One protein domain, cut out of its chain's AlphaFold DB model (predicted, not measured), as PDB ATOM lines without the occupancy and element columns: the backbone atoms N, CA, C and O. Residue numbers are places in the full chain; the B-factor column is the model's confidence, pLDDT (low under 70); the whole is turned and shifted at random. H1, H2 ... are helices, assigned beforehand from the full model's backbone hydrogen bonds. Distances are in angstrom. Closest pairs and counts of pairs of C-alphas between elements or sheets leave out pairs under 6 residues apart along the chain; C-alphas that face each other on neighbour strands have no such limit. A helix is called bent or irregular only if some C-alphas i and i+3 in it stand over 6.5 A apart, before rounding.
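What this domain is: This is residues 4 to 92 and 178 to 228 of the 229 residues of an uncharacterized protein of Phycicoccus sp. Root563 (UniProt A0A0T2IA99). Four helical pieces, H1, H2, H3b and H4, make an up-and-down bundle, each running against the one before it; H1 and H2 lie side by side, and H3b and H4 pack on this pair at mostly steep angles, which leaves the bundle splayed. H3a, the first arm of the bent helix H3, packs on one end of H2, and beyond the bundle a short tail leads out through H5 and H6, with residues 213 to 228 sticking out free. The printed part has 140 residues with six named helices, H1 to H6 in order along the chain, and no named strand; the class is all helix. The whole is loose, with a radius of gyration of the C-alphas of 18.9 A, and it spans 66 by 31 by 20 A, a length to which the free tail adds, as the body without it spans 49 by 31 by 20 A.

Where its parts are: H1 is residues 4 to 25, 31.3 A from first to last C-alpha, and begins at C-alpha 4, (18.942, -23.369, 17.325). After residues 26 to 40, which hold no named element, H2 covers residues 41 to 56 over 22.2 A. H3, residues 64 to 92, was assigned as one helix by its hydrogen bonds, but it is bent: C-alphas 72 and 75 are 6.8 A apart. Its arms are H3a, residues 64 to 72, and H3b, residues 75 to 92, the latter 25.9 A long and ending at C-alpha 92, (21.452, -37.889, 54.168). H4 is residues 178 to 202, 37.0 A long; it is neither bent nor irregular, but only just, with C-alphas 182 and 185 6.2 A apart. H5 is residues 208 to 216, and H6 is residues 218 to 226, ending at C-alpha 226, (33.426, -7.113, -2.019).

How they stand to each other: In the bundle, H1 and H2 form a helical hairpin; they touch, opposite ways at a shallow tilt of 23 degrees, and their closest C-alphas, those of Ala 13 and Leu 50, are 5.1 A apart. H1 touches H3b with residues 17 to 25 alone, closest at the C-alphas of Ile 21 and Gln 82, 5.2 A, the same way at a steep tilt of 39 degrees. H3b and H4 touch, opposite ways at a steep tilt of 39 degrees, with the closest C-alphas those of Cys 77 and Ala 190, 4.6 A. H4 touches H2 with residues 194 to 201 alone, closest at the C-alphas of Leu 55 and Val 197, 6.2 A. H3a and H3b stand at a steep tilt of 42 degrees. H2 and H3a form a second helical hairpin and touch, with the C-alphas of Trp 52 and Phe 71 closest at 6.5 A. H5 is close to H2 but not clearly touching it, with the C-alphas of Leu 56 and Gln 208 closest at 6.6 A. H6 is about perpendicular to H5, at 87 degrees, and apart from H1, H2, H3a, H3b and H4. Every O i to N i+4 pair is within hydrogen-bond range in H1, H2, H3a and H5; the counts are 13 of 14 in H3b, 19 of 21 in H4 and 4 of 5 in H6.

The domain as a whole: The two C-alphas farthest apart, those of Gly 30 and Arg 226, are 67.0 A from each other. Residues 93 to 177 are not printed, and C-alphas 92 and 178 are 11.2 A apart across this cut, which the link from H3 to H4 spans. The link from H1 to H2 is long, that from H2 to H3 is short, and those from H4 to H5 and from H5 to H6 are tight. The mean pLDDT of the printed part is 81.5; it is under 70 at residues 27 to 37, 178 to 180, 205, 218 and 220 to 228.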
ATOM      1  N   TRP A   4      19.819 -22.243  16.989       88.56
ATOM      2  CA  TRP A   4      18.942 -23.369  17.325       88.56
ATOM      3  C   TRP A   4      19.665 -24.705  17.479       88.56
ATOM      4  O   TRP A   4      19.394 -25.449  18.412       88.56
ATOM      5  N   ALA A   5      20.633 -24.989  16.610       89.81
ATOM      6  CA  ALA A   5      21.394 -26.226  16.701       89.81
ATOM      7  C   ALA A   5      22.294 -26.244  17.951       89.81
ATOM      8  O   ALA A   5      22.507 -27.302  18.532       89.81
ATOM      9  N   ARG A   6      22.802 -25.084  18.397       90.31
ATOM     10  CA  ARG A   6      23.574 -24.981  19.649       90.31
ATOM     11  C   ARG A   6      22.688 -25.153  20.874       90.31
ATOM     12  O   ARG A   6      23.085 -25.867  21.783       90.31
ATOM     13  N   ILE A   7      21.503 -24.538  20.869       92.81
ATOM     14  CA  ILE A   7      20.497 -24.722  21.924       92.81
ATOM     15  C   ILE A   7      20.161 -26.207  22.048       92.81
ATOM     16  O   ILE A   7      20.289 -26.765  23.131       92.81
ATOM     17  N   LEU A   8      19.828 -26.861  20.930       95.12
ATOM     18  CA  LEU A   8      19.516 -28.287  20.916       95.12
ATOM     19  C   LEU A   8      20.671 -29.128  21.474       95.12
ATOM     20  O   LEU A   8      20.440 -29.996  22.303       95.12
ATOM     21  N   LEU A   9      21.911 -28.851  21.060       93.19
ATOM     22  CA  LEU A   9      23.081 -29.580  21.551       93.19
ATOM     23  C   LEU A   9      23.265 -29.433  23.069       93.19
ATOM     24  O   LEU A   9      23.525 -30.423  23.744       93.19
ATOM     25  N   VAL A  10      23.116 -28.216  23.602       93.62
ATOM     26  CA  VAL A  10      23.200 -27.959  25.048       93.62
ATOM     27  C   VAL A  10      22.085 -28.695  25.787       93.62
ATOM     28  O   VAL A  10      22.366 -29.372  26.770       93.62
ATOM     29  N   VAL A  11      20.843 -28.628  25.299       95.88
ATOM     30  CA  VAL A  11      19.705 -29.346  25.896       95.88
ATOM     31  C   VAL A  11      19.961 -30.852  25.910       95.88
ATOM     32  O   VAL A  11      19.807 -31.485  26.949       95.88
ATOM     33  N   VAL A  12      20.415 -31.426  24.795       96.44
ATOM     34  CA  VAL A  12      20.724 -32.861  24.698       96.44
ATOM     35  C   VAL A  12      21.855 -33.259  25.652       96.44
ATOM     36  O   VAL A  12      21.755 -34.298  26.298       96.44
ATOM     37  N   ALA A  13      22.897 -32.432  25.800       93.31
ATOM     38  CA  ALA A  13      23.975 -32.684  26.758       93.31
ATOM     39  C   ALA A  13      23.468 -32.716  28.213       93.31
ATOM     40  O   ALA A  13      23.816 -33.627  28.964       93.31
ATOM     41  N   HIS A  14      22.592 -31.777  28.591       94.88
ATOM     42  CA  HIS A  14      21.986 -31.753  29.926       94.88
ATOM     43  C   HIS A  14      21.037 -32.926  30.146       94.88
ATOM     44  O   HIS A  14      21.102 -33.561  31.191       94.88
ATOM     45  N   LEU A  15      20.194 -33.263  29.166       95.38
ATOM     46  CA  LEU A  15      19.301 -34.418  29.261       95.38
ATOM     47  C   LEU A  15      20.084 -35.723  29.423       95.38
ATOM     48  O   LEU A  15      19.698 -36.556  30.237       95.38
ATOM     49  N   ALA A  16      21.201 -35.891  28.711       93.75
ATOM     50  CA  ALA A  16      22.065 -37.057  28.874       93.75
ATOM     51  C   ALA A  16      22.688 -37.125  30.277       93.75
ATOM     52  O   ALA A  16      22.719 -38.195  30.881       93.75
ATOM     53  N   LEU A  17      23.142 -35.990  30.818       91.44
ATOM     54  CA  LEU A  17      23.671 -35.915  32.179       91.44
ATOM     55  C   LEU A  17      22.594 -36.206  33.232       91.44
ATOM     56  O   LEU A  17      22.828 -37.005  34.134       91.44
ATOM     57  N   LEU A  18      21.409 -35.608  33.101       91.00
ATOM     58  CA  LEU A  18      20.274 -35.861  33.988       91.00
ATOM     59  C   LEU A  18      19.834 -37.322  33.925       91.00
ATOM     60  O   LEU A  18      19.554 -37.907  34.963       91.00
ATOM     61  N   LEU A  19      19.836 -37.936  32.740       89.75
ATOM     62  CA  LEU A  19      19.544 -39.356  32.582       89.75
ATOM     63  C   LEU A  19      20.605 -40.234  33.259       89.75
ATOM     64  O   LEU A  19      20.257 -41.234  33.879       89.75
ATOM     65  N   ALA A  20      21.885 -39.860  33.176       86.31
ATOM     66  CA  ALA A  20      22.968 -40.569  33.856       86.31
ATOM     67  C   ALA A  20      22.847 -40.475  35.389       86.31
ATOM     68  O   ALA A  20      22.983 -41.485  36.084       86.31
ATOM     69  N   ILE A  21      22.530 -39.284  35.910       83.75
ATOM     70  CA  ILE A  21      22.254 -39.054  37.336       83.75
ATOM     71  C   ILE A  21      21.031 -39.866  37.772       83.75
ATOM     72  O   ILE A  21      21.121 -40.650  38.713       83.75
ATOM     73  N   TRP A  22      19.919 -39.741  37.044       83.94
ATOM     74  CA  TRP A  22      18.679 -40.462  37.315       83.94
ATOM     75  C   TRP A  22      18.904 -41.970  37.358       83.94
ATOM     76  O   TRP A  22      18.497 -42.632  38.306       83.94
ATOM     77  N   TRP A  23      19.599 -42.526  36.364       80.19
ATOM     78  CA  TRP A  23      19.889 -43.957  36.325       80.19
ATOM     79  C   TRP A  23      20.719 -44.406  37.532       80.19
ATOM     80  O   TRP A  23      20.443 -45.452  38.110       80.19
ATOM     81  N   SER A  24      21.695 -43.594  37.949       73.88
ATOM     82  CA  SER A  24      22.538 -43.885  39.119       73.88
ATOM     83  C   SER A  24      21.738 -43.895  40.430       73.88
ATOM     84  O   SER A  24      22.121 -44.568  41.391       73.88
ATOM     85  N   TRP A  25      20.625 -43.158  40.478       72.12
ATOM     86  CA  TRP A  25      19.710 -43.119  41.622       72.12
ATOM     87  C   TRP A  25      18.625 -44.197  41.550       72.12
ATOM     88  O   TRP A  25      18.199 -44.687  42.589       72.12
ATOM     89  N   HIS A  26      18.236 -44.631  40.350       73.25
ATOM     90  CA  HIS A  26      17.127 -45.564  40.124       73.25
ATOM     91  C   HIS A  26      17.533 -46.902  39.481       73.25
ATOM     92  O   HIS A  26      16.966 -47.291  38.451       73.25
ATOM     93  N   PRO A  27      18.477 -47.663  40.056       67.12
ATOM     94  CA  PRO A  27      18.749 -49.000  39.561       67.12
ATOM     95  C   PRO A  27      17.575 -49.926  39.883       67.12
ATOM     96  O   PRO A  27      17.099 -49.991  41.020       67.12
ATOM     97  N   ARG A  28      17.109 -50.681  38.884       68.56
ATOM     98  CA  ARG A  28      16.114 -51.736  39.107       68.56
ATOM     99  C   ARG A  28      16.777 -52.918  39.793       68.56
ATOM    100  O   ARG A  28      17.889 -53.312  39.445       68.56
ATOM    101  N   VAL A  29      16.078 -53.523  40.750       62.62
ATOM    102  CA  VAL A  29      16.597 -54.720  41.414       62.62
ATOM    103  C   VAL A  29      16.659 -55.878  40.429       62.62
ATOM    104  O   VAL A  29      15.635 -56.270  39.875       62.62
ATOM    105  N   GLY A  30      17.849 -56.450  40.249       58.97
ATOM    106  CA  GLY A  30      18.070 -57.583  39.348       58.97
ATOM    107  C   GLY A  30      18.591 -57.210  37.960       58.97
ATOM    108  O   GLY A  30      18.985 -58.110  37.221       58.97
ATOM    109  N   ASP A  31      18.695 -55.921  37.626       66.00
ATOM    110  CA  ASP A  31      19.501 -55.500  36.481       66.00
ATOM    111  C   ASP A  31      20.973 -55.711  36.873       66.00
ATOM    112  O   ASP A  31      21.526 -54.957  37.667       66.00
ATOM    113  N   GLY A  32      21.615 -56.769  36.362       56.72
ATOM    114  CA  GLY A  32      22.937 -57.246  36.815       56.72
ATOM    115  C   GLY A  32      24.104 -56.246  36.733       56.72
ATOM    116  O   GLY A  32      25.187 -56.541  37.232       56.72
ATOM    117  N   ASN A  33      23.874 -55.066  36.151       55.44
ATOM    118  CA  ASN A  33      24.829 -53.961  36.054       55.44
ATOM    119  C   ASN A  33      24.456 -52.736  36.909       55.44
ATOM    120  O   ASN A  33      25.194 -51.754  36.898       55.44
ATOM    121  N   ALA A  34      23.324 -52.749  37.616       59.47
ATOM    122  CA  ALA A  34      22.767 -51.574  38.274       59.47
ATOM    123  C   ALA A  34      22.741 -51.779  39.793       59.47
ATOM    124  O   ALA A  34      21.896 -52.496  40.314       59.47
ATOM    125  N   THR A  35      23.667 -51.154  40.517       61.19
ATOM    126  CA  THR A  35      23.653 -51.094  41.990       61.19
ATOM    127  C   THR A  35      23.365 -49.673  42.456       61.19
ATOM    128  O   THR A  35      23.877 -48.739  41.835       61.19
ATOM    129  N   PRO A  36      22.596 -49.473  43.544       60.81
ATOM    130  CA  PRO A  36      22.352 -48.149  44.116       60.81
ATOM    131  C   PRO A  36      23.644 -47.365  44.324       60.81
ATOM    132  O   PRO A  36      24.562 -47.818  45.008       60.81
ATOM    133  N   GLY A  37      23.713 -46.188  43.705       62.72
ATOM    134  CA  GLY A  37      24.864 -45.298  43.792       62.72
ATOM    135  C   GLY A  37      26.070 -45.689  42.935       62.72
ATOM    136  O   GLY A  37      27.090 -45.005  43.017       62.72
ATOM    137  N   ALA A  38      25.977 -46.732  42.103       70.12
ATOM    138  CA  ALA A  38      26.978 -46.966  41.070       70.12
ATOM    139  C   ALA A  38      26.766 -46.015  39.892       70.12
ATOM    140  O   ALA A  38      25.660 -45.833  39.384       70.12
ATOM    141  N   ILE A  39      27.873 -45.434  39.450       76.19
ATOM    142  CA  ILE A  39      27.917 -44.544  38.297       76.19
ATOM    143  C   ILE A  39      27.810 -45.398  37.040       76.19
ATOM    144  O   ILE A  39      28.544 -46.373  36.891       76.19
ATOM    145  N   ASN A  40      26.934 -45.017  36.112       79.69
ATOM    146  CA  ASN A  40      26.858 -45.668  34.810       79.69
ATOM    147  C   ASN A  40      27.959 -45.113  33.893       79.69
ATOM    148  O   ASN A  40      27.818 -43.987  33.396       79.69
ATOM    149  N   PRO A  41      29.052 -45.856  33.627       82.38
ATOM    150  CA  PRO A  41      30.170 -45.315  32.861       82.38
ATOM    151  C   PRO A  41      29.777 -45.021  31.411       82.38
ATOM    152  O   PRO A  41      30.300 -44.081  30.817       82.38
ATOM    153  N   LEU A  42      28.820 -45.771  30.852       86.38
ATOM    154  CA  LEU A  42      28.343 -45.574  29.487       86.38
ATOM    155  C   LEU A  42      27.573 -44.256  29.362       86.38
ATOM    156  O   LEU A  42      27.918 -43.429  28.522       86.38
ATOM    157  N   LEU A  43      26.565 -44.032  30.211       87.50
ATOM    158  CA  LEU A  43      25.788 -42.784  30.192       87.50
ATOM    159  C   LEU A  43      26.657 -41.572  30.557       87.50
ATOM    160  O   LEU A  43      26.529 -40.517  29.939       87.50
ATOM    161  N   THR A  44      27.598 -41.740  31.491       88.12
ATOM    162  CA  THR A  44      28.594 -40.709  31.824       88.12
ATOM    163  C   THR A  44      29.481 -40.380  30.630       88.12
ATOM    164  O   THR A  44      29.677 -39.208  30.317       88.12
ATOM    165  N   GLY A  45      29.976 -41.397  29.921       90.44
ATOM    166  CA  GLY A  45      30.769 -41.222  28.708       90.44
ATOM    167  C   GLY A  45      29.988 -40.506  27.607       90.44
ATOM    168  O   GLY A  45      30.508 -39.575  26.995       90.44
ATOM    169  N   ILE A  46      28.717 -40.868  27.402       93.62
ATOM    170  CA  ILE A  46      27.824 -40.188  26.452       93.62
ATOM    171  C   ILE A  46      27.661 -38.710  26.829       93.62
ATOM    172  O   ILE A  46      27.852 -37.841  25.976       93.62
ATOM    173  N   ALA A  47      27.364 -38.404  28.095       92.50
ATOM    174  CA  ALA A  47      27.243 -37.027  28.570       92.50
ATOM    175  C   ALA A  47      28.550 -36.238  28.366       92.50
ATOM    176  O   ALA A  47      28.521 -35.129  27.831       92.50
ATOM    177  N   ALA A  48      29.701 -36.822  28.708       92.88
ATOM    178  CA  ALA A  48      31.010 -36.197  28.524       92.88
ATOM    179  C   ALA A  48      31.303 -35.882  27.047       92.88
ATOM    180  O   ALA A  48      31.715 -34.768  26.723       92.88
ATOM    181  N   VAL A  49      31.021 -36.819  26.135       94.50
ATOM    182  CA  VAL A  49      31.186 -36.619  24.685       94.50
ATOM    183  C   VAL A  49      30.277 -35.502  24.168       94.50
ATOM    184  O   VAL A  49      30.712 -34.663  23.373       94.50
ATOM    185  N   LEU A  50      29.030 -35.436  24.638       94.44
ATOM    186  CA  LEU A  50      28.109 -34.357  24.274       94.44
ATOM    187  C   LEU A  50      28.602 -32.999  24.788       94.44
ATOM    188  O   LEU A  50      28.590 -32.019  24.041       94.44
ATOM    189  N   PHE A  51      29.122 -32.934  26.014       93.31
ATOM    190  CA  PHE A  51      29.728 -31.714  26.542       93.31
ATOM    191  C   PHE A  51      31.033 -31.336  25.835       93.31
ATOM    192  O   PHE A  51      31.298 -30.146  25.674       93.31
ATOM    193  N   TRP A  52      31.813 -32.287  25.316       93.75
ATOM    194  CA  TRP A  52      32.911 -31.968  24.398       93.75
ATOM    195  C   TRP A  52      32.412 -31.344  23.100       93.75
ATOM    196  O   TRP A  52      32.984 -30.356  22.638       93.75
ATOM    197  N   ALA A  53      31.316 -31.842  22.530       91.62
ATOM    198  CA  ALA A  53      30.713 -31.209  21.362       91.62
ATOM    199  C   ALA A  53      30.260 -29.768  21.672       91.62
ATOM    200  O   ALA A  53      30.489 -28.874  20.853       91.62
ATOM    201  N   VAL A  54      29.693 -29.513  22.862       90.69
ATOM    202  CA  VAL A  54      29.374 -28.154  23.349       90.69
ATOM    203  C   VAL A  54      30.650 -27.318  23.505       90.69
ATOM    204  O   VAL A  54      30.702 -26.182  23.029       90.69
ATOM    205  N   LEU A  55      31.704 -27.885  24.095       90.69
ATOM    206  CA  LEU A  55      33.004 -27.242  24.294       90.69
ATOM    207  C   LEU A  55      33.644 -26.818  22.964       90.69
ATOM    208  O   LEU A  55      34.251 -25.757  22.877       90.69
ATOM    209  N   LEU A  56      33.463 -27.572  21.881       88.62
ATOM    210  CA  LEU A  56      33.949 -27.170  20.555       88.62
ATOM    211  C   LEU A  56      33.170 -25.981  19.958       88.62
ATOM    212  O   LEU A  56      33.682 -25.275  19.084       88.62
ATOM    213  N   GLN A  57      31.956 -25.703  20.446       87.88
ATOM    214  CA  GLN A  57      31.167 -24.521  20.066       87.88
ATOM    215  C   GLN A  57      31.547 -23.260  20.855       87.88
ATOM    216  O   GLN A  57      30.947 -22.195  20.667       87.88
ATOM    217  N   VAL A  58      32.566 -23.351  21.711       85.88
ATOM    218  CA  VAL A  58      33.042 -22.249  22.540       85.88
ATOM    219  C   VAL A  58      33.744 -21.167  21.686       85.88
ATOM    220  O   VAL A  58      33.969 -21.311  20.486       85.88
ATOM    221  N   SER A  59      34.004 -19.998  22.265       83.69
ATOM    222  CA  SER A  59      34.421 -18.751  21.604       83.69
ATOM    223  C   SER A  59      35.854 -18.907  21.222       83.69
ATOM    224  O   SER A  59      36.661 -19.378  22.020       83.69
ATOM    225  N   SER A  60      36.175 -18.346  20.065       81.38
ATOM    226  CA  SER A  60      37.544 -18.089  19.651       81.38
ATOM    227  C   SER A  60      38.347 -17.211  20.620       81.38
ATOM    228  O   SER A  60      39.564 -17.182  20.519       81.38
ATOM    229  N   ARG A  61      37.691 -16.474  21.532       83.62
ATOM    230  CA  ARG A  61      38.361 -15.710  22.606       83.62
ATOM    231  C   ARG A  61      38.918 -16.610  23.716       83.62
ATOM    232  O   ARG A  61      39.809 -16.190  24.436       83.62
ATOM    233  N   ILE A  62      38.407 -17.839  23.778       85.06
ATOM    234  CA  ILE A  62      38.990 -19.037  24.381       85.06
ATOM    235  C   ILE A  62      40.508 -19.220  24.200       85.06
ATOM    236  O   ILE A  62      40.841 -19.671  23.097       85.06
ATOM    237  N   PRO A  63      41.442 -18.936  25.130       87.62
ATOM    238  CA  PRO A  63      42.831 -19.327  24.899       87.62
ATOM    239  C   PRO A  63      42.916 -20.847  24.718       87.62
ATOM    240  O   PRO A  63      42.301 -21.600  25.471       87.62
ATOM    241  N   PHE A  64      43.663 -21.311  23.715       84.94
ATOM    242  CA  PHE A  64      43.753 -22.742  23.403       84.94
ATOM    243  C   PHE A  64      44.183 -23.620  24.601       84.94
ATOM    244  O   PHE A  64      43.561 -24.665  24.791       84.94
ATOM    245  N   PRO A  65      45.132 -23.203  25.469       90.69
ATOM    246  CA  PRO A  65      45.470 -23.972  26.671       90.69
ATOM    247  C   PRO A  65      44.288 -24.144  27.634       90.69
ATOM    248  O   PRO A  65      44.079 -25.229  28.166       90.69
ATOM    249  N   VAL A  66      43.462 -23.103  27.797       91.00
ATOM    250  CA  VAL A  66      42.248 -23.161  28.628       91.00
ATOM    251  C   VAL A  66      41.229 -24.122  28.018       91.00
ATOM    252  O   VAL A  66      40.619 -24.905  28.739       91.00
ATOM    253  N   LEU A  67      41.073 -24.117  26.689       88.69
ATOM    254  CA  LEU A  67      40.212 -25.076  25.993       88.69
ATOM    255  C   LEU A  67      40.681 -26.524  26.223       88.69
ATOM    256  O   LEU A  67      39.848 -27.387  26.482       88.69
ATOM    257  N   CYS A  68      41.992 -26.781  26.165       89.81
ATOM    258  CA  CYS A  68      42.560 -28.104  26.445       89.81
ATOM    259  C   CYS A  68      42.313 -28.527  27.898       89.81
ATOM    260  O   CYS A  68      41.893 -29.655  28.140       89.81
ATOM    261  N   GLY A  69      42.502 -27.611  28.854       92.69
ATOM    262  CA  GLY A  69      42.187 -27.855  30.263       92.69
ATOM    263  C   GLY A  69      40.715 -28.213  30.474       92.69
ATOM    264  O   GLY A  69      40.412 -29.217  31.106       92.69
ATOM    265  N   LEU A  70      39.792 -27.456  29.868       90.88
ATOM    266  CA  LEU A  70      38.357 -27.755  29.912       90.88
ATOM    267  C   LEU A  70      38.018 -29.092  29.245       90.88
ATOM    268  O   LEU A  70      37.143 -29.806  29.724       90.88
ATOM    269  N   PHE A  71      38.713 -29.450  28.166       90.19
ATOM    270  CA  PHE A  71      38.516 -30.729  27.491       90.19
ATOM    271  C   PHE A  71      38.866 -31.891  28.422       90.19
ATOM    272  O   PHE A  71      38.082 -32.822  28.560       90.19
ATOM    273  N   VAL A  72      39.990 -31.809  29.132       91.31
ATOM    274  CA  VAL A  72      40.348 -32.817  30.140       91.31
ATOM    275  C   VAL A  72      39.363 -32.807  31.310       91.31
ATOM    276  O   VAL A  72      39.028 -33.870  31.813       91.31
ATOM    277  N   LEU A  73      38.868 -31.635  31.716       91.75
ATOM    278  CA  LEU A  73      38.045 -31.463  32.916       91.75
ATOM    279  C   LEU A  73      36.590 -31.947  32.764       91.75
ATOM    280  O   LEU A  73      36.019 -32.446  33.730       91.75
ATOM    281  N   VAL A  74      35.983 -31.828  31.578       90.94
ATOM    282  CA  VAL A  74      34.560 -32.156  31.338       90.94
ATOM    283  C   VAL A  74      34.158 -33.566  31.814       90.94
ATOM    284  O   VAL A  74      33.178 -33.658  32.558       90.94
ATOM    285  N   PRO A  75      34.886 -34.652  31.473       88.69
ATOM    286  CA  PRO A  75      34.569 -35.992  31.971       88.69
ATOM    287  C   PRO A  75      34.557 -36.075  33.501       88.69
ATOM    288  O   PRO A  75      33.642 -36.664  34.081       88.69
ATOM    289  N   PHE A  76      35.522 -35.429  34.166       88.81
ATOM    290  CA  PHE A  76      35.581 -35.386  35.626       88.81
ATOM    291  C   PHE A  76      34.396 -34.621  36.208       88.81
ATOM    292  O   PHE A  76      33.789 -35.099  37.157       88.81
ATOM    293  N   CYS A  77      33.996 -33.489  35.618       89.19
ATOM    294  CA  CYS A  77      32.800 -32.767  36.059       89.19
ATOM    295  C   CYS A  77      31.541 -33.638  35.966       89.19
ATOM    296  O   CYS A  77      30.784 -33.723  36.931       89.19
ATOM    297  N   THR A  78      31.335 -34.328  34.838       86.38
ATOM    298  CA  THR A  78      30.172 -35.216  34.665       86.38
ATOM    299  C   THR A  78      30.176 -36.396  35.637       86.38
ATOM    300  O   THR A  78      29.117 -36.791  36.124       86.38
ATOM    301  N   PHE A  79      31.359 -36.930  35.953       87.00
ATOM    302  CA  PHE A  79      31.537 -37.993  36.937       87.00
ATOM    303  C   PHE A  79      31.267 -37.495  38.361       87.00
ATOM    304  O   PHE A  79      30.503 -38.116  39.096       87.00
ATOM    305  N   PHE A  80      31.848 -36.355  38.746       86.56
ATOM    306  CA  PHE A  80      31.707 -35.802  40.090       86.56
ATOM    307  C   PHE A  80      30.261 -35.445  40.423       86.56
ATOM    308  O   PHE A  80      29.836 -35.723  41.540       86.56
ATOM    309  N   LEU A  81      29.486 -34.912  39.467       85.75
ATOM    310  CA  LEU A  81      28.061 -34.643  39.691       85.75
ATOM    311  C   LEU A  81      27.281 -35.913  40.046       85.75
ATOM    312  O   LEU A  81      26.493 -35.913  40.989       85.75
ATOM    313  N   GLN A  82      27.519 -37.002  39.316       83.56
ATOM    314  CA  GLN A  82      26.858 -38.279  39.587       83.56
ATOM    315  C   GLN A  82      27.325 -38.882  40.910       83.56
ATOM    316  O   GLN A  82      26.496 -39.302  41.718       83.56
ATOM    317  N   HIS A  83      28.639 -38.880  41.151       79.06
ATOM    318  CA  HIS A  83      29.225 -39.430  42.368       79.06
ATOM    319  C   HIS A  83      28.685 -38.733  43.614       79.06
ATOM    320  O   HIS A  83      28.193 -39.379  44.535       79.06
ATOM    321  N   ALA A  84      28.749 -37.406  43.636       79.44
ATOM    322  CA  ALA A  84      28.332 -36.631  44.785       79.44
ATOM    323  C   ALA A  84      26.817 -36.680  45.003       79.44
ATOM    324  O   ALA A  84      26.380 -36.786  46.146       79.44
ATOM    325  N   GLY A  85      26.018 -36.688  43.930       76.00
ATOM    326  CA  GLY A  85      24.574 -36.893  44.029       76.00
ATOM    327  C   GLY A  85      24.224 -38.249  44.646       76.00
ATOM    328  O   GLY A  85      23.426 -38.323  45.577       76.00
ATOM    329  N   ALA A  86      24.872 -39.323  44.184       74.69
ATOM    330  CA  ALA A  86      24.718 -40.654  44.772       74.69
ATOM    331  C   ALA A  86      25.147 -40.687  46.249       74.69
ATOM    332  O   ALA A  86      24.442 -41.249  47.092       74.69
ATOM    333  N   ARG A  87      26.284 -40.060  46.582       74.06
ATOM    334  CA  ARG A  87      26.765 -39.944  47.964       74.06
ATOM    335  C   ARG A  87      25.732 -39.254  48.839       74.06
ATOM    336  O   ARG A  87      25.287 -39.867  49.799       74.06
ATOM    337  N   TRP A  88      25.302 -38.059  48.455       73.56
ATOM    338  CA  TRP A  88      24.335 -37.280  49.215       73.56
ATOM    339  C   TRP A  88      23.044 -38.060  49.486       73.56
ATOM    340  O   TRP A  88      22.593 -38.146  50.627       73.56
ATOM    341  N   TRP A  89      22.497 -38.715  48.460       73.38
ATOM    342  CA  TRP A  89      21.269 -39.495  48.596       73.38
ATOM    343  C   TRP A  89      21.392 -40.614  49.636       73.38
ATOM    344  O   TRP A  89      20.573 -40.776  50.539       73.38
ATOM    345  N   THR A  90      22.462 -41.386  49.523       71.31
ATOM    346  CA  THR A  90      22.684 -42.557  50.374       71.31
ATOM    347  C   THR A  90      23.086 -42.236  51.813       71.31
ATOM    348  O   THR A  90      22.971 -43.118  52.655       71.31
ATOM    349  N   THR A  91      23.578 -41.028  52.101       70.12
ATOM    350  CA  THR A  91      24.020 -40.640  53.453       70.12
ATOM    351  C   THR A  91      22.992 -39.805  54.203       70.12
ATOM    352  O   THR A  91      22.840 -39.991  55.408       70.12
ATOM    353  N   ASP A  92      22.291 -38.901  53.512       71.56
ATOM    354  CA  ASP A  92      21.452 -37.889  54.168       71.56
ATOM    355  C   ASP A  92      19.948 -38.102  53.944       71.56
ATOM    356  O   ASP A  92      19.138 -37.646  54.752       71.56
ATOM    357  N   PRO A 178      30.891 -35.668  57.297       59.34
ATOM    358  CA  PRO A 178      31.933 -34.815  56.725       59.34
ATOM    359  C   PRO A 178      32.104 -35.012  55.208       59.34
ATOM    360  O   PRO A 178      32.516 -34.072  54.532       59.34
ATOM    361  N   ASP A 179      31.734 -36.169  54.648       65.69
ATOM    362  CA  ASP A 179      31.815 -36.422  53.203       65.69
ATOM    363  C   ASP A 179      30.885 -35.488  52.403       65.69
ATOM    364  O   ASP A 179      31.313 -34.921  51.398       65.69
ATOM    365  N   THR A 180      29.638 -35.256  52.826       65.44
ATOM    366  CA  THR A 180      28.713 -34.380  52.071       65.44
ATOM    367  C   THR A 180      29.155 -32.918  52.063       65.44
ATOM    368  O   THR A 180      29.024 -32.245  51.037       65.44
ATOM    369  N   ALA A 181      29.786 -32.449  53.144       74.00
ATOM    370  CA  ALA A 181      30.414 -31.129  53.203       74.00
ATOM    371  C   ALA A 181      31.605 -30.984  52.235       74.00
ATOM    372  O   ALA A 181      31.866 -29.883  51.753       74.00
ATOM    373  N   VAL A 182      32.303 -32.078  51.912       78.06
ATOM    374  CA  VAL A 182      33.397 -32.095  50.925       78.06
ATOM    375  C   VAL A 182      32.858 -32.218  49.497       78.06
ATOM    376  O   VAL A 182      33.297 -31.500  48.598       78.06
ATOM    377  N   TRP A 183      31.878 -33.093  49.270       78.81
ATOM    378  CA  TRP A 183      31.362 -33.379  47.929       78.81
ATOM    379  C   TRP A 183      30.404 -32.309  47.398       78.81
ATOM    380  O   TRP A 183      30.361 -32.084  46.186       78.81
ATOM    381  N   GLY A 184      29.680 -31.597  48.268       80.94
ATOM    382  CA  GLY A 184      28.803 -30.489  47.876       80.94
ATOM    383  C   GLY A 184      29.541 -29.396  47.082       80.94
ATOM    384  O   GLY A 184      29.170 -29.131  45.934       80.94
ATOM    385  N   PRO A 185      30.630 -28.811  47.617       85.81
ATOM    386  CA  PRO A 185      31.446 -27.830  46.900       85.81
ATOM    387  C   PRO A 185      32.039 -28.357  45.588       85.81
ATOM    388  O   PRO A 185      32.035 -27.639  44.587       85.81
ATOM    389  N   VAL A 186      32.504 -29.612  45.556       84.50
ATOM    390  CA  VAL A 186      33.036 -30.246  44.333       84.50
ATOM    391  C   VAL A 186      31.959 -30.330  43.247       84.50
ATOM    392  O   VAL A 186      32.215 -30.006  42.086       84.50
ATOM    393  N   THR A 187      30.735 -30.698  43.628       85.00
ATOM    394  CA  THR A 187      29.566 -30.745  42.733       85.00
ATOM    395  C   THR A 187      29.225 -29.369  42.190       85.00
ATOM    396  O   THR A 187      29.047 -29.206  40.985       85.00
ATOM    397  N   ALA A 188      29.166 -28.369  43.073       88.19
ATOM    398  CA  ALA A 188      28.858 -26.997  42.697       88.19
ATOM    399  C   ALA A 188      29.903 -26.446  41.717       88.19
ATOM    400  O   ALA A 188      29.543 -25.876  40.689       88.19
ATOM    401  N   ALA A 189      31.192 -26.682  41.978       90.19
ATOM    402  CA  ALA A 189      32.270 -26.275  41.083       90.19
ATOM    403  C   ALA A 189      32.162 -26.949  39.706       90.19
ATOM    404  O   ALA A 189      32.268 -26.280  38.676       90.19
ATOM    405  N   ALA A 190      31.905 -28.257  39.673       89.69
ATOM    406  CA  ALA A 190      31.729 -28.996  38.430       89.69
ATOM    407  C   ALA A 190      30.512 -28.506  37.624       89.69
ATOM    408  O   ALA A 190      30.619 -28.335  36.409       89.69
ATOM    409  N   LEU A 191      29.392 -28.208  38.290       92.38
ATOM    410  CA  LEU A 191      28.203 -27.649  37.647       92.38
ATOM    411  C   LEU A 191      28.506 -26.267  37.060       92.38
ATOM    412  O   LEU A 191      28.245 -26.035  35.884       92.38
ATOM    413  N   VAL A 192      29.138 -25.379  37.834       94.06
ATOM    414  CA  VAL A 192      29.533 -24.040  37.368       94.06
ATOM    415  C   VAL A 192      30.397 -24.124  36.110       94.06
ATOM    416  O   VAL A 192      30.173 -23.371  35.166       94.06
ATOM    417  N   VAL A 193      31.352 -25.055  36.044       92.00
ATOM    418  CA  VAL A 193      32.175 -25.253  34.841       92.00
ATOM    419  C   VAL A 193      31.318 -25.640  33.630       92.00
ATOM    420  O   VAL A 193      31.465 -25.028  32.568       92.00
ATOM    421  N   LEU A 194      30.420 -26.620  33.768       91.62
ATOM    422  CA  LEU A 194      29.555 -27.077  32.671       91.62
ATOM    423  C   LEU A 194      28.588 -25.979  32.203       91.62
ATOM    424  O   LEU A 194      28.411 -25.781  30.996       91.62
ATOM    425  N   GLU A 195      28.032 -25.210  33.138       95.81
ATOM    426  CA  GLU A 195      27.147 -24.086  32.838       95.81
ATOM    427  C   GLU A 195      27.894 -22.941  32.157       95.81
ATOM    428  O   GLU A 195      27.430 -22.405  31.152       95.81
ATOM    429  N   LEU A 196      29.102 -22.601  32.618       92.19
ATOM    430  CA  LEU A 196      29.937 -21.599  31.958       92.19
ATOM    431  C   LEU A 196      30.301 -22.032  30.536       92.19
ATOM    432  O   LEU A 196      30.235 -21.218  29.616       92.19
ATOM    433  N   VAL A 197      30.642 -23.304  30.312       90.38
ATOM    434  CA  VAL A 197      30.883 -23.836  28.960       90.38
ATOM    435  C   VAL A 197      29.632 -23.681  28.086       90.38
ATOM    436  O   VAL A 197      29.739 -23.185  26.957       90.38
ATOM    437  N   SER A 198      28.456 -24.012  28.623       92.06
ATOM    438  CA  SER A 198      27.160 -23.962  27.933       92.06
ATOM    439  C   SER A 198      26.706 -22.537  27.619       92.06
ATOM    440  O   SER A 198      26.529 -22.186  26.448       92.06
ATOM    441  N   ALA A 199      26.604 -21.673  28.630       91.31
ATOM    442  CA  ALA A 199      26.272 -20.256  28.488       91.31
ATOM    443  C   ALA A 199      27.211 -19.577  27.498       91.31
ATOM    444  O   ALA A 199      26.802 -18.817  26.612       91.31
ATOM    445  N   SER A 200      28.495 -19.906  27.594       89.19
ATOM    446  CA  SER A 200      29.470 -19.361  26.687       89.19
ATOM    447  C   SER A 200      29.205 -19.898  25.269       89.19
ATOM    448  O   SER A 200      29.141 -19.094  24.353       89.19
ATOM    449  N   ALA A 201      28.986 -21.196  25.024       87.38
ATOM    450  CA  ALA A 201      28.623 -21.717  23.691       87.38
ATOM    451  C   ALA A 201      27.369 -21.048  23.071       87.38
ATOM    452  O   ALA A 201      27.331 -20.806  21.858       87.38
ATOM    453  N   LEU A 202      26.373 -20.698  23.893       89.31
ATOM    454  CA  LEU A 202      25.123 -20.065  23.454       89.31
ATOM    455  C   LEU A 202      25.280 -18.581  23.088       89.31
ATOM    456  O   LEU A 202      24.743 -18.138  22.074       89.31
ATOM    457  N   THR A 203      26.067 -17.819  23.845       85.12
ATOM    458  CA  THR A 203      26.151 -16.343  23.738       85.12
ATOM    459  C   THR A 203      27.053 -15.823  22.608       85.12
ATOM    460  O   THR A 203      27.290 -14.623  22.471       85.12
ATOM    461  N   ARG A 204      27.602 -16.702  21.762       73.69
ATOM    462  CA  ARG A 204      28.712 -16.345  20.861       73.69
ATOM    463  C   ARG A 204      28.304 -16.045  19.434       73.69
ATOM    464  O   ARG A 204      27.712 -16.874  18.743       73.69
ATOM    465  N   HIS A 205      28.841 -14.945  18.915       64.94
ATOM    466  CA  HIS A 205      28.727 -14.587  17.502       64.94
ATOM    467  C   HIS A 205      29.660 -15.411  16.578       64.94
ATOM    468  O   HIS A 205      29.376 -15.548  15.387       64.94
ATOM    469  N   ARG A 206      30.769 -15.980  17.101       75.94
ATOM    470  CA  ARG A 206      31.765 -16.769  16.336       75.94
ATOM    471  C   ARG A 206      32.395 -17.891  17.184       75.94
ATOM    472  O   ARG A 206      32.865 -17.636  18.291       75.94
ATOM    473  N   SER A 207      32.394 -19.115  16.654       76.25
ATOM    474  CA  SER A 207      32.926 -20.335  17.309       76.25
ATOM    475  C   SER A 207      34.403 -20.597  16.971       76.25
ATOM    476  O   SER A 207      34.892 -20.096  15.956       76.25
ATOM    477  N   GLN A 208      35.101 -21.405  17.780       71.06
ATOM    478  CA  GLN A 208      36.475 -21.868  17.504       71.06
ATOM    479  C   GLN A 208      36.591 -22.550  16.133       71.06
ATOM    480  O   GLN A 208      37.469 -22.198  15.349       71.06
ATOM    481  N   VAL A 209      35.647 -23.436  15.791       71.50
ATOM    482  CA  VAL A 209      35.599 -24.112  14.480       71.50
ATOM    483  C   VAL A 209      35.573 -23.095  13.333       71.50
ATOM    484  O   VAL A 209      36.371 -23.172  12.405       71.50
ATOM    485  N   GLN A 210      34.728 -22.064  13.440       74.19
ATOM    486  CA  GLN A 210      34.667 -20.990  12.441       74.19
ATOM    487  C   GLN A 210      35.945 -20.144  12.392       74.19
ATOM    488  O   GLN A 210      36.316 -19.646  11.332       74.19
ATOM    489  N   ALA A 211      36.615 -19.935  13.528       75.94
ATOM    490  CA  ALA A 211      37.870 -19.193  13.563       75.94
ATOM    491  C   ALA A 211      39.012 -19.963  12.883       75.94
ATOM    492  O   ALA A 211      39.806 -19.346  12.169       75.94
ATOM    493  N   VAL A 212      39.068 -21.287  13.055       79.44
ATOM    494  CA  VAL A 212      40.033 -22.164  12.375       79.44
ATOM    495  C   VAL A 212      39.762 -22.215  10.869       79.44
ATOM    496  O   VAL A 212      40.690 -22.022  10.080       79.44
ATOM    497  N   ASP A 213      38.504 -22.382  10.456       80.25
ATOM    498  CA  ASP A 213      38.120 -22.388   9.037       80.25
ATOM    499  C   ASP A 213      38.485 -21.081   8.324       80.25
ATOM    500  O   ASP A 213      39.019 -21.089   7.211       80.25
ATOM    501  N   ASP A 214      38.247 -19.942   8.979       80.19
ATOM    502  CA  ASP A 214      38.568 -18.633   8.413       80.19
ATOM    503  C   ASP A 214      40.086 -18.413   8.265       80.19
ATOM    504  O   ASP A 214      40.505 -17.727   7.331       80.19
ATOM    505  N   ARG A 215      40.918 -19.009   9.138       80.94
ATOM    506  CA  ARG A 215      42.387 -18.994   8.985       80.94
ATOM    507  C   ARG A 215      42.844 -19.837   7.796       80.94
ATOM    508  O   ARG A 215      43.773 -19.442   7.102       80.94
ATOM    509  N   ARG A 216      42.175 -20.964   7.529       81.62
ATOM    510  CA  ARG A 216      42.499 -21.851   6.399       81.62
ATOM    511  C   ARG A 216      42.054 -21.296   5.040       81.62
ATOM    512  O   ARG A 216      42.585 -21.717   4.018       81.62
ATOM    513  N   ARG A 217      41.079 -20.377   4.989       80.19
ATOM    514  CA  ARG A 217      40.527 -19.825   3.728       80.19
ATOM    515  C   ARG A 217      40.438 -18.288   3.727       80.19
ATOM    516  O   ARG A 217      39.332 -17.740   3.628       80.19
ATOM    517  N   PRO A 218      41.571 -17.561   3.738       69.62
ATOM    518  CA  PRO A 218      41.584 -16.095   3.827       69.62
ATOM    519  C   PRO A 218      40.841 -15.393   2.669       69.62
ATOM    520  O   PRO A 218      40.229 -14.339   2.863       69.62
ATOM    521  N   GLY A 219      40.799 -16.000   1.474       71.00
ATOM    522  CA  GLY A 219      40.151 -15.431   0.282       71.00
ATOM    523  C   GLY A 219      38.619 -15.300   0.355       71.00
ATOM    524  O   GLY A 219      38.043 -14.417  -0.287       71.00
ATOM    525  N   ARG A 220      37.933 -16.111   1.175       63.78
ATOM    526  CA  ARG A 220      36.457 -16.072   1.295       63.78
ATOM    527  C   ARG A 220      35.955 -14.791   1.971       63.78
ATOM    528  O   ARG A 220      34.895 -14.284   1.606       63.78
ATOM    529  N   ARG A 221      36.732 -14.233   2.907       61.22
ATOM    530  CA  ARG A 221      36.417 -12.958   3.578       61.22
ATOM    531  C   ARG A 221      36.518 -11.763   2.635       61.22
ATOM    532  O   ARG A 221      35.641 -10.902   2.671       61.22
ATOM    533  N   ARG A 222      37.540 -11.731   1.768       61.28
ATOM    534  CA  ARG A 222      37.692 -10.678   0.748       61.28
ATOM    535  C   ARG A 222      36.537 -10.691  -0.254       61.28
ATOM    536  O   ARG A 222      36.004  -9.628  -0.550       61.28
ATOM    537  N   ARG A 223      36.096 -11.871  -0.709       62.69
ATOM    538  CA  ARG A 223      34.930 -11.985  -1.607       62.69
ATOM    539  C   ARG A 223      33.616 -11.552  -0.953       62.69
ATOM    540  O   ARG A 223      32.858 -10.837  -1.588       62.69
ATOM    541  N   ARG A 224      33.356 -11.912   0.311       64.81
ATOM    542  CA  ARG A 224      32.134 -11.464   1.013       64.81
ATOM    543  C   ARG A 224      32.096  -9.958   1.268       64.81
ATOM    544  O   ARG A 224      31.038  -9.371   1.132       64.81
ATOM    545  N   ARG A 225      33.232  -9.337   1.608       64.88
ATOM    546  CA  ARG A 225      33.304  -7.873   1.764       64.88
ATOM    547  C   ARG A 225      33.128  -7.130   0.439       64.88
ATOM    548  O   ARG A 225      32.508  -6.085   0.446       64.88
ATOM    549  N   ARG A 226      33.627  -7.679  -0.673       67.56
ATOM    550  CA  ARG A 226      33.426  -7.113  -2.019       67.56
ATOM    551  C   ARG A 226      32.030  -7.338  -2.604       67.56
ATOM    552  O   ARG A 226      31.696  -6.674  -3.562       67.56
ATOM    553  N   ALA A 227      31.267  -8.300  -2.093       64.19
ATOM    554  CA  ALA A 227      29.892  -8.551  -2.532       64.19
ATOM    555  C   ALA A 227      28.847  -7.804  -1.682       64.19
ATOM    556  O   ALA A 227      27.664  -7.861  -1.989       64.19
ATOM    557  N   ALA A 228      29.276  -7.182  -0.582       65.56
ATOM    558  CA  ALA A 228      28.436  -6.403   0.328       65.56
ATOM    559  C   ALA A 228      28.779  -4.899   0.309       65.56
ATOM    560  O   ALA A 228      28.196  -4.143   1.080       65.56
TER     561      ALA A 228